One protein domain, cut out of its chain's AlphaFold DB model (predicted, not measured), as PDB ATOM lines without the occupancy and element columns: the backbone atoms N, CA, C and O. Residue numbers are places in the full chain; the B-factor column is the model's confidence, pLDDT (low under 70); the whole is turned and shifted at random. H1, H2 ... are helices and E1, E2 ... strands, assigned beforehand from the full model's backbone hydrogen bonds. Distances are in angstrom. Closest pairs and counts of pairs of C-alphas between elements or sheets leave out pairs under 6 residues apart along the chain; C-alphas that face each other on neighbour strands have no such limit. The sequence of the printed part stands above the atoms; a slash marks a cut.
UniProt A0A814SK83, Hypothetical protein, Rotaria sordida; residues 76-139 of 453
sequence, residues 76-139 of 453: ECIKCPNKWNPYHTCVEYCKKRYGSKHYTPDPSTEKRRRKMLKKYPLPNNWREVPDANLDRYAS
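This is residues 76 to 139 of the 453 residues of the protein "Hypothetical protein" of Rotaria sordida (UniProt A0A814SK83). An antiparallel hairpin of two strands, E2 and E3, lies in the middle of a loose, open frame, with helix H2 at one far end and, at the other, a small head made of the short helix H1 and the winding stretch of residues 76 to 91. A stretched-out length of chain with the short strand E1 bridges from the head to H2, residues 120 to 125 fold back from H2 to the hairpin, and residues 114 to 121 stick out. The printed part has 64 residues, with two named helices and three named strands in the order H1, E1, H2, E2, E3; the sheet has the order E2 - E3, and the class is mixed, helices and strands. The whole is loose, with a radius of gyration of the C-alphas of 14.6 A, and elongated, spanning 41 by 27 by 16 A.

E2 is residues 126 to 131, 15.2 A from first to last C-alpha, and begins with C-alpha 126 at (-37.665, 23.817, 14.413). E3 is residues 136 to 139, 10.0 A long, and ends with C-alpha 139 at (-36.798, 29.424, 17.222). H2, the longest helix, is residues 107 to 119, 18.8 A long. E1 is residues 100 to 102, 6.6 A long. H1 is residues 92 to 98, 9.9 A long, and begins with C-alpha 92 at (-50.037, 44.973, -0.554).

E2 and E3 form a hairpin with a tight link of 4 residues, their directions at 153 degrees. The C-alphas of Pro 130 and Tyr 137 face each other at 4.5 A. N 129 and O 138 are within hydrogen-bond range at 2.9 A, as are N 131 and O 136 at 2.9 A. H2 is apart from E3, and E1 is apart from E2, E3 and H2. E1 pairs with no named strand, but residues 76 to 77 pair antiparallel with residues 100 to 101 of E1. H1 and E1 meet only through their link, a tight one of 1 residue. H1 is apart from H2, E2 and E3. In H1 and H2 every O i to N i+4 pair is within hydrogen-bond range.

The two C-alphas farthest apart are those of Arg 97 and Lys 119, at 41.8 A. Residues 114 to 121, of which 114 to 119 belong to H2, stand free; the body without them spans 36 by 26 by 16 A. The printed part has no cut. The link from E1 to H2 is tight, with 4 residues, the link from H2 to E2 is short, with 6 residues, and no link is long. The mean pLDDT of the printed part is 70.1; 24 residues are under 70, namely residues 76 to 78, 100 to 105, 124 and 126 to 139. The mean for E3 is 48.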
ATOM      1  N   GLU A  76     -42.163  42.025   6.675       63.31
ATOM      2  CA  GLU A  76     -43.174  42.264   7.707       63.31
ATOM      3  C   GLU A  76     -43.671  43.716   7.723       63.31
ATOM      4  O   GLU A  76     -42.892  44.674   7.750       63.31
ATOM      5  N   CYS A  77     -44.997  43.888   7.784       66.19
ATOM      6  CA  CYS A  77     -45.621  45.189   8.033       66.19
ATOM      7  C   CYS A  77     -45.514  45.558   9.513       66.19
ATOM      8  O   CYS A  77     -45.957  44.809  10.383       66.19
ATOM      9  N   ILE A  78     -44.981  46.738   9.820       63.78
ATOM     10  CA  ILE A  78     -44.629  47.102  11.206       63.78
ATOM     11  C   ILE A  78     -45.846  47.547  12.012       63.78
ATOM     12  O   ILE A  78     -45.934  47.272  13.205       63.78
ATOM     13  N   LYS A  79     -46.784  48.247  11.370       71.62
ATOM     14  CA  LYS A  79     -47.921  48.890  12.046       71.62
ATOM     15  C   LYS A  79     -49.273  48.369  11.569       71.62
ATOM     16  O   LYS A  79     -50.260  49.094  11.650       71.62
ATOM     17  N   CYS A  80     -49.328  47.143  11.042       80.00
ATOM     18  CA  CYS A  80     -50.614  46.582  10.650       80.00
ATOM     19  C   CYS A  80     -51.485  46.391  11.908       80.00
ATOM     20  O   CYS A  80     -51.066  45.681  12.824       80.00
ATOM     21  N   PRO A  81     -52.692  46.983  11.970       79.94
ATOM     22  CA  PRO A  81     -53.578  46.844  13.128       79.94
ATOM     23  C   PRO A  81     -53.987  45.387  13.383       79.94
ATOM     24  O   PRO A  81     -54.300  45.030  14.513       79.94
ATOM     25  N   ASN A  82     -53.922  44.535  12.356       74.06
ATOM     26  CA  ASN A  82     -54.244  43.115  12.440       74.06
ATOM     27  C   ASN A  82     -52.989  42.216  12.524       74.06
ATOM     28  O   ASN A  82     -53.087  41.017  12.302       74.06
ATOM     29  N   LYS A  83     -51.804  42.770  12.842       76.56
ATOM     30  CA  LYS A  83     -50.540  42.004  12.953       76.56
ATOM     31  C   LYS A  83     -50.592  40.909  14.030       76.56
ATOM     32  O   LYS A  83     -49.881  39.919  13.931       76.56
ATOM     33  N   TRP A  84     -51.426  41.090  15.050       72.12
ATOM     34  CA  TRP A  84     -51.559  40.165  16.178       72.12
ATOM     35  C   TRP A  84     -52.487  38.977  15.898       72.12
ATOM     36  O   TRP A  84     -52.576  38.079  16.730       72.12
ATOM     37  N   ASN A  85     -53.188  38.958  14.759       75.81
ATOM     38  CA  ASN A  85     -54.012  37.822  14.364       75.81
ATOM     39  C   ASN A  85     -53.144  36.780  13.630       75.81
ATOM     40  O   ASN A  85     -52.640  37.094  12.549       75.81
ATOM     41  N   PRO A  86     -53.017  35.544  14.149       73.44
ATOM     42  CA  PRO A  86     -52.209  34.487  13.532       73.44
ATOM     43  C   PRO A  86     -52.616  34.142  12.094       73.44
ATOM     44  O   PRO A  86     -51.793  33.693  11.304       73.44
ATOM     45  N   TYR A  87     -53.884  34.372  11.744       73.38
ATOM     46  CA  TYR A  87     -54.436  34.087  10.420       73.38
ATOM     47  C   TYR A  87     -54.353  35.280   9.460       73.38
ATOM     48  O   TYR A  87     -54.791  35.186   8.313       73.38
ATOM     49  N   HIS A  88     -53.837  36.425   9.909       81.25
ATOM     50  CA  HIS A  88     -53.735  37.612   9.078       81.25
ATOM     51  C   HIS A  88     -52.380  37.699   8.380       81.25
ATOM     52  O   HIS A  88     -51.343  37.909   9.004       81.25
ATOM     53  N   THR A  89     -52.410  37.667   7.053       77.81
ATOM     54  CA  THR A  89     -51.271  38.028   6.212       77.81
ATOM     55  C   THR A  89     -51.479  39.429   5.642       77.81
ATOM     56  O   THR A  89     -52.564  39.804   5.188       77.81
ATOM     57  N   CYS A  90     -50.440  40.261   5.707       81.06
ATOM     58  CA  CYS A  90     -50.532  41.630   5.214       81.06
ATOM     59  C   CYS A  90     -50.569  41.659   3.681       81.06
ATOM     60  O   CYS A  90     -49.586  41.328   3.020       81.06
ATOM     61  N   VAL A  91     -51.689  42.125   3.129       82.31
ATOM     62  CA  VAL A  91     -51.868  42.384   1.692       82.31
ATOM     63  C   VAL A  91     -51.058  43.627   1.278       82.31
ATOM     64  O   VAL A  91     -50.703  44.450   2.126       82.31
ATOM     65  N   GLU A  92     -50.780  43.814  -0.018       78.00
ATOM     66  CA  GLU A  92     -50.037  44.973  -0.554       78.00
ATOM     67  C   GLU A  92     -50.534  46.332  -0.045       78.00
ATOM     68  O   GLU A  92     -49.744  47.250   0.174       78.00
ATOM     69  N   TYR A  93     -51.843  46.458   0.182       77.62
ATOM     70  CA  TYR A  93     -52.433  47.647   0.784       77.62
ATOM     71  C   TYR A  93     -51.857  47.938   2.180       77.62
ATOM     72  O   TYR A  93     -51.470  49.071   2.469       77.62
ATOM     73  N   CYS A  94     -51.747  46.918   3.038       75.56
ATOM     74  CA  CYS A  94     -51.163  47.052   4.371       75.56
ATOM     75  C   CYS A  94     -49.672  47.398   4.293       75.56
ATOM     76  O   CYS A  94     -49.216  48.251   5.053       75.56
ATOM     77  N   LYS A  95     -48.942  46.808   3.338       78.81
ATOM     78  CA  LYS A  95     -47.521  47.107   3.091       78.81
ATOM     79  C   LYS A  95     -47.311  48.567   2.686       78.81
ATOM     80  O   LYS A  95     -46.496  49.258   3.291       78.81
ATOM     81  N   LYS A  96     -48.113  49.076   1.743       77.44
ATOM     82  CA  LYS A  96     -48.052  50.472   1.268       77.44
ATOM     83  C   LYS A  96     -48.498  51.482   2.331       77.44
ATOM     84  O   LYS A  96     -47.912  52.554   2.434       77.44
ATOM     85  N   ARG A  97     -49.517  51.154   3.135       76.44
ATOM     86  CA  ARG A  97     -50.086  52.078   4.136       76.44
ATOM     87  C   ARG A  97     -49.303  52.125   5.448       76.44
ATOM     88  O   ARG A  97     -49.194  53.191   6.046       76.44
ATOM     89  N   TYR A  98     -48.794  50.986   5.911       78.31
ATOM     90  CA  TYR A  98     -48.152  50.858   7.226       78.31
ATOM     91  C   TYR A  98     -46.634  50.651   7.157       78.31
ATOM     92  O   TYR A  98     -45.982  50.670   8.204       78.31
ATOM     93  N   GLY A  99     -46.082  50.507   5.948       70.19
ATOM     94  CA  GLY A  99     -44.666  50.279   5.683       70.19
ATOM     95  C   GLY A  99     -44.243  48.837   5.964       70.19
ATOM     96  O   GLY A  99     -44.550  48.279   7.023       70.19
ATOM     97  N   SER A 100     -43.498  48.252   5.030       66.81
ATOM     98  CA  SER A 100     -42.683  47.061   5.262       66.81
ATOM     99  C   SER A 100     -41.253  47.456   5.640       66.81
ATOM    100  O   SER A 100     -40.740  48.491   5.211       66.81
ATOM    101  N   LYS A 101     -40.593  46.640   6.466       59.25
ATOM    102  CA  LYS A 101     -39.126  46.643   6.557       59.25
ATOM    103  C   LYS A 101     -38.610  45.294   6.091       59.25
ATOM    104  O   LYS A 101     -39.111  44.260   6.521       59.25
ATOM    105  N   HIS A 102     -37.563  45.335   5.279       58.91
ATOM    106  CA  HIS A 102     -36.722  44.174   5.037       58.91
ATOM    107  C   HIS A 102     -35.764  44.019   6.213       58.91
ATOM    108  O   HIS A 102     -35.067  44.966   6.595       58.91
ATOM    109  N   TYR A 103     -35.741  42.829   6.802       59.09
ATOM    110  CA  TYR A 103     -34.744  42.489   7.803       59.09
ATOM    111  C   TYR A 103     -33.374  42.364   7.126       59.09
ATOM    112  O   TYR A 103     -33.182  41.526   6.248       59.09
ATOM    113  N   THR A 104     -32.421  43.209   7.524       59.78
ATOM    114  CA  THR A 104     -31.028  43.145   7.060       59.78
ATOM    115  C   THR A 104     -30.135  42.830   8.263       59.78
ATOM    116  O   THR A 104     -29.848  43.724   9.057       59.78
ATOM    117  N   PRO A 105     -29.733  41.560   8.469       62.16
ATOM    118  CA  PRO A 105     -28.912  41.201   9.620       62.16
ATOM    119  C   PRO A 105     -27.511  41.816   9.521       62.16
ATOM    120  O   PRO A 105     -26.895  41.843   8.455       62.16
ATOM    121  N   ASP A 106     -26.976  42.258  10.660       72.00
ATOM    122  CA  ASP A 106     -25.590  42.721  10.780       72.00
ATOM    123  C   ASP A 106     -24.587  41.582  10.448       72.00
ATOM    124  O   ASP A 106     -24.677  40.485  11.013       72.00
ATOM    125  N   PRO A 107     -23.571  41.794   9.586       73.75
ATOM    126  CA  PRO A 107     -22.627  40.740   9.188       73.75
ATOM    127  C   PRO A 107     -21.891  40.045  10.351       73.75
ATOM    128  O   PRO A 107     -21.479  38.883  10.244       73.75
ATOM    129  N   SER A 108     -21.706  40.737  11.481       72.50
ATOM    130  CA  SER A 108     -21.065  40.181  12.680       72.50
ATOM    131  C   SER A 108     -21.978  39.210  13.436       72.50
ATOM    132  O   SER A 108     -21.523  38.147  13.887       72.50
ATOM    133  N   THR A 109     -23.269  39.539  13.557       71.06
ATOM    134  CA  THR A 109     -24.265  38.682  14.217       71.06
ATOM    135  C   THR A 109     -24.525  37.427  13.394       71.06
ATOM    136  O   THR A 109     -24.551  36.331  13.956       71.06
ATOM    137  N   GLU A 110     -24.541  37.550  12.068       76.06
ATOM    138  CA  GLU A 110     -24.719  36.434  11.140       76.06
ATOM    139  C   GLU A 110     -23.556  35.430  11.204       76.06
ATOM    140  O   GLU A 110     -23.739  34.210  11.292       76.06
ATOM    141  N   LYS A 111     -22.318  35.929  11.299       75.88
ATOM    142  CA  LYS A 111     -21.133  35.078  11.494       75.88
ATOM    143  C   LYS A 111     -21.180  34.313  12.821       75.88
ATOM    144  O   LYS A 111     -20.674  33.190  12.900       75.88
ATOM    145  N   ARG A 112     -21.753  34.910  13.873       77.06
ATOM    146  CA  ARG A 112     -21.939  34.265  15.184       77.06
ATOM    147  C   ARG A 112     -23.078  33.243  15.144       77.06
ATOM    148  O   ARG A 112     -22.881  32.141  15.656       77.06
ATOM    149  N   ARG A 113     -24.194  33.564  14.481       77.56
ATOM    150  CA  ARG A 113     -25.330  32.663  14.229       77.56
ATOM    151  C   ARG A 113     -24.872  31.399  13.509       77.56
ATOM    152  O   ARG A 113     -25.004  30.304  14.044       77.56
ATOM    153  N   ARG A 114     -24.177  31.544  12.377       80.31
ATOM    154  CA  ARG A 114     -23.673  30.404  11.592       80.31
ATOM    155  C   ARG A 114     -22.719  29.501  12.380       80.31
ATOM    156  O   ARG A 114     -22.725  28.285  12.207       80.31
ATOM    157  N   LYS A 115     -21.898  30.073  13.269       82.69
ATOM    158  CA  LYS A 115     -21.035  29.293  14.175       82.69
ATOM    159  C   LYS A 115     -21.836  28.523  15.228       82.69
ATOM    160  O   LYS A 115     -21.459  27.398  15.538       82.69
ATOM    161  N   MET A 116     -22.902  29.119  15.765       75.56
ATOM    162  CA  MET A 116     -23.804  28.457  16.713       75.56
ATOM    163  C   MET A 116     -24.526  27.285  16.053       75.56
ATOM    164  O   MET A 116     -24.464  26.190  16.593       75.56
ATOM    165  N   LEU A 117     -25.082  27.470  14.854       81.00
ATOM    166  CA  LEU A 117     -25.790  26.416  14.114       81.00
ATOM    167  C   LEU A 117     -24.889  25.270  13.673       81.00
ATOM    168  O   LEU A 117     -25.290  24.113  13.682       81.00
ATOM    169  N   LYS A 118     -23.628  25.572  13.351       80.38
ATOM    170  CA  LYS A 118     -22.631  24.534  13.077       80.38
ATOM    171  C   LYS A 118     -22.326  23.680  14.314       80.38
ATOM    172  O   LYS A 118     -21.921  22.531  14.173       80.38
ATOM    173  N   LYS A 119     -22.461  24.250  15.515       83.38
ATOM    174  CA  LYS A 119     -22.212  23.559  16.788       83.38
ATOM    175  C   LYS A 119     -23.475  22.890  17.349       83.38
ATOM    176  O   LYS A 119     -23.358  21.873  18.023       83.38
ATOM    177  N   TYR A 120     -24.642  23.458  17.065       81.62
ATOM    178  CA  TYR A 120     -25.957  23.028  17.528       81.62
ATOM    179  C   TYR A 120     -26.946  23.144  16.355       81.62
ATOM    180  O   TYR A 120     -27.564  24.199  16.194       81.62
ATOM    181  N   PRO A 121     -27.046  22.118  15.490       84.62
ATOM    182  CA  PRO A 121     -28.010  22.131  14.395       84.62
ATOM    183  C   PRO A 121     -29.438  22.126  14.956       84.62
ATOM    184  O   PRO A 121     -29.698  21.468  15.966       84.62
ATOM    185  N   LEU A 122     -30.351  22.869  14.321       78.44
ATOM    186  CA  LEU A 122     -31.758  22.861  14.724       78.44
ATOM    187  C   LEU A 122     -32.369  21.471  14.468       78.44
ATOM    188  O   LEU A 122     -32.079  20.872  13.429       78.44
ATOM    189  N   PRO A 123     -33.214  20.965  15.382       81.50
ATOM    190  CA  PRO A 123     -34.030  19.779  15.139       81.50
ATOM    191  C   PRO A 123     -34.930  19.941  13.905       81.50
ATOM    192  O   PRO A 123     -35.324  21.055  13.562       81.50
ATOM    193  N   ASN A 124     -35.299  18.830  13.259       68.81
ATOM    194  CA  ASN A 124     -36.060  18.833  11.999       68.81
ATOM    195  C   ASN A 124     -37.407  19.583  12.057       68.81
ATOM    196  O   ASN A 124     -37.912  19.996  11.019       68.81
ATOM    197  N   ASN A 125     -37.986  19.760  13.245       71.81
ATOM    198  CA  ASN A 125     -39.268  20.429  13.478       71.81
ATOM    199  C   ASN A 125     -39.136  21.884  13.967       71.81
ATOM    200  O   ASN A 125     -40.129  22.477  14.383       71.81
ATOM    201  N   TRP A 126     -37.928  22.456  13.948       64.31
ATOM    202  CA  TRP A 126     -37.665  23.817  14.413       64.31
ATOM    203  C   TRP A 126     -37.319  24.721  13.232       64.31
ATOM    204  O   TRP A 126     -36.412  24.425  12.451       64.31
ATOM    205  N   ARG A 127     -38.006  25.863  13.122       64.81
ATOM    206  CA  ARG A 127     -37.713  26.884  12.107       64.81
ATOM    207  C   ARG A 127     -37.193  28.158  12.760       64.81
ATOM    208  O   ARG A 127     -37.687  28.595  13.798       64.81
ATOM    209  N   GLU A 128     -36.198  28.774  12.127       63.00
ATOM    210  CA  GLU A 128     -35.739  30.105  12.520       63.00
ATOM    211  C   GLU A 128     -36.678  31.179  11.977       63.00
ATOM    212  O   GLU A 128     -36.914  31.263  10.769       63.00
ATOM    213  N   VAL A 129     -37.177  32.022  12.879       67.06
ATOM    214  CA  VAL A 129     -37.987  33.191  12.548       67.06
ATOM    215  C   VAL A 129     -37.185  34.446  12.914       67.06
ATOM    216  O   VAL A 129     -36.800  34.605  14.078       67.06
ATOM    217  N   PRO A 130     -36.871  35.328  11.946       54.72
ATOM    218  CA  PRO A 130     -36.237  36.608  12.242       54.72
ATOM    219  C   PRO A 130     -37.230  37.530  12.963       54.72
ATOM    220  O   PRO A 130     -38.284  37.853  12.422       54.72
ATOM    221  N   ASP A 131     -36.895  37.970  14.178       54.91
ATOM    222  CA  ASP A 131     -37.680  38.962  14.914       54.91
ATOM    223  C   ASP A 131     -37.220  40.373  14.519       54.91
ATOM    224  O   ASP A 131     -36.169  40.865  14.948       54.91
ATOM    225  N   ALA A 132     -38.031  41.031  13.689       52.34
ATOM    226  CA  ALA A 132     -37.777  42.375  13.181       52.34
ATOM    227  C   ALA A 132     -37.811  43.473  14.268       52.34
ATOM    228  O   ALA A 132     -37.399  44.602  13.994       52.34
ATOM    229  N   ASN A 133     -38.294  43.182  15.484       54.06
ATOM    230  CA  ASN A 133     -38.317  44.141  16.594       54.06
ATOM    231  C   ASN A 133     -37.073  44.061  17.493       54.06
ATOM    232  O   ASN A 133     -36.775  45.025  18.199       54.06
ATOM    233  N   LEU A 134     -36.372  42.923  17.505       53.72
ATOM    234  CA  LEU A 134     -35.315  42.621  18.480       53.72
ATOM    235  C   LEU A 134     -33.924  42.405  17.872       53.72
ATOM    236  O   LEU A 134     -32.987  42.135  18.628       53.72
ATOM    237  N   ASP A 135     -33.774  42.511  16.548       50.25
ATOM    238  CA  ASP A 135     -32.545  42.164  15.816       50.25
ATOM    239  C   ASP A 135     -31.982  40.790  16.243       50.25
ATOM    240  O   ASP A 135     -30.770  40.586  16.375       50.25
ATOM    241  N   ARG A 136     -32.875  39.824  16.505       51.31
ATOM    242  CA  ARG A 136     -32.539  38.455  16.930       51.31
ATOM    243  C   ARG A 136     -33.403  37.428  16.207       51.31
ATOM    244  O   ARG A 136     -34.544  37.696  15.864       51.31
ATOM    245  N   TYR A 137     -32.855  36.231  16.032       49.50
ATOM    246  CA  TYR A 137     -33.607  35.066  15.571       49.50
ATOM    247  C   TYR A 137     -34.249  34.363  16.769       49.50
ATOM    248  O   TYR A 137     -33.563  34.080  17.756       49.50
ATOM    249  N   ALA A 138     -35.548  34.088  16.677       46.31
ATOM    250  CA  ALA A 138     -36.264  33.198  17.581       46.31
ATOM    251  C   ALA A 138     -36.439  31.828  16.909       46.31
ATOM    252  O   ALA A 138     -36.537  31.732  15.684       46.31
ATOM    253  N   SER A 139     -36.463  30.763  17.705       43.09
ATOM    254  CA  SER A 139     -36.798  29.424  17.222       43.09
ATOM    255  C   SER A 139     -38.238  29.107  17.597       43.09
ATOM    256  O   SER A 139     -38.608  29.289  18.756       43.09
TER     257      SER A 139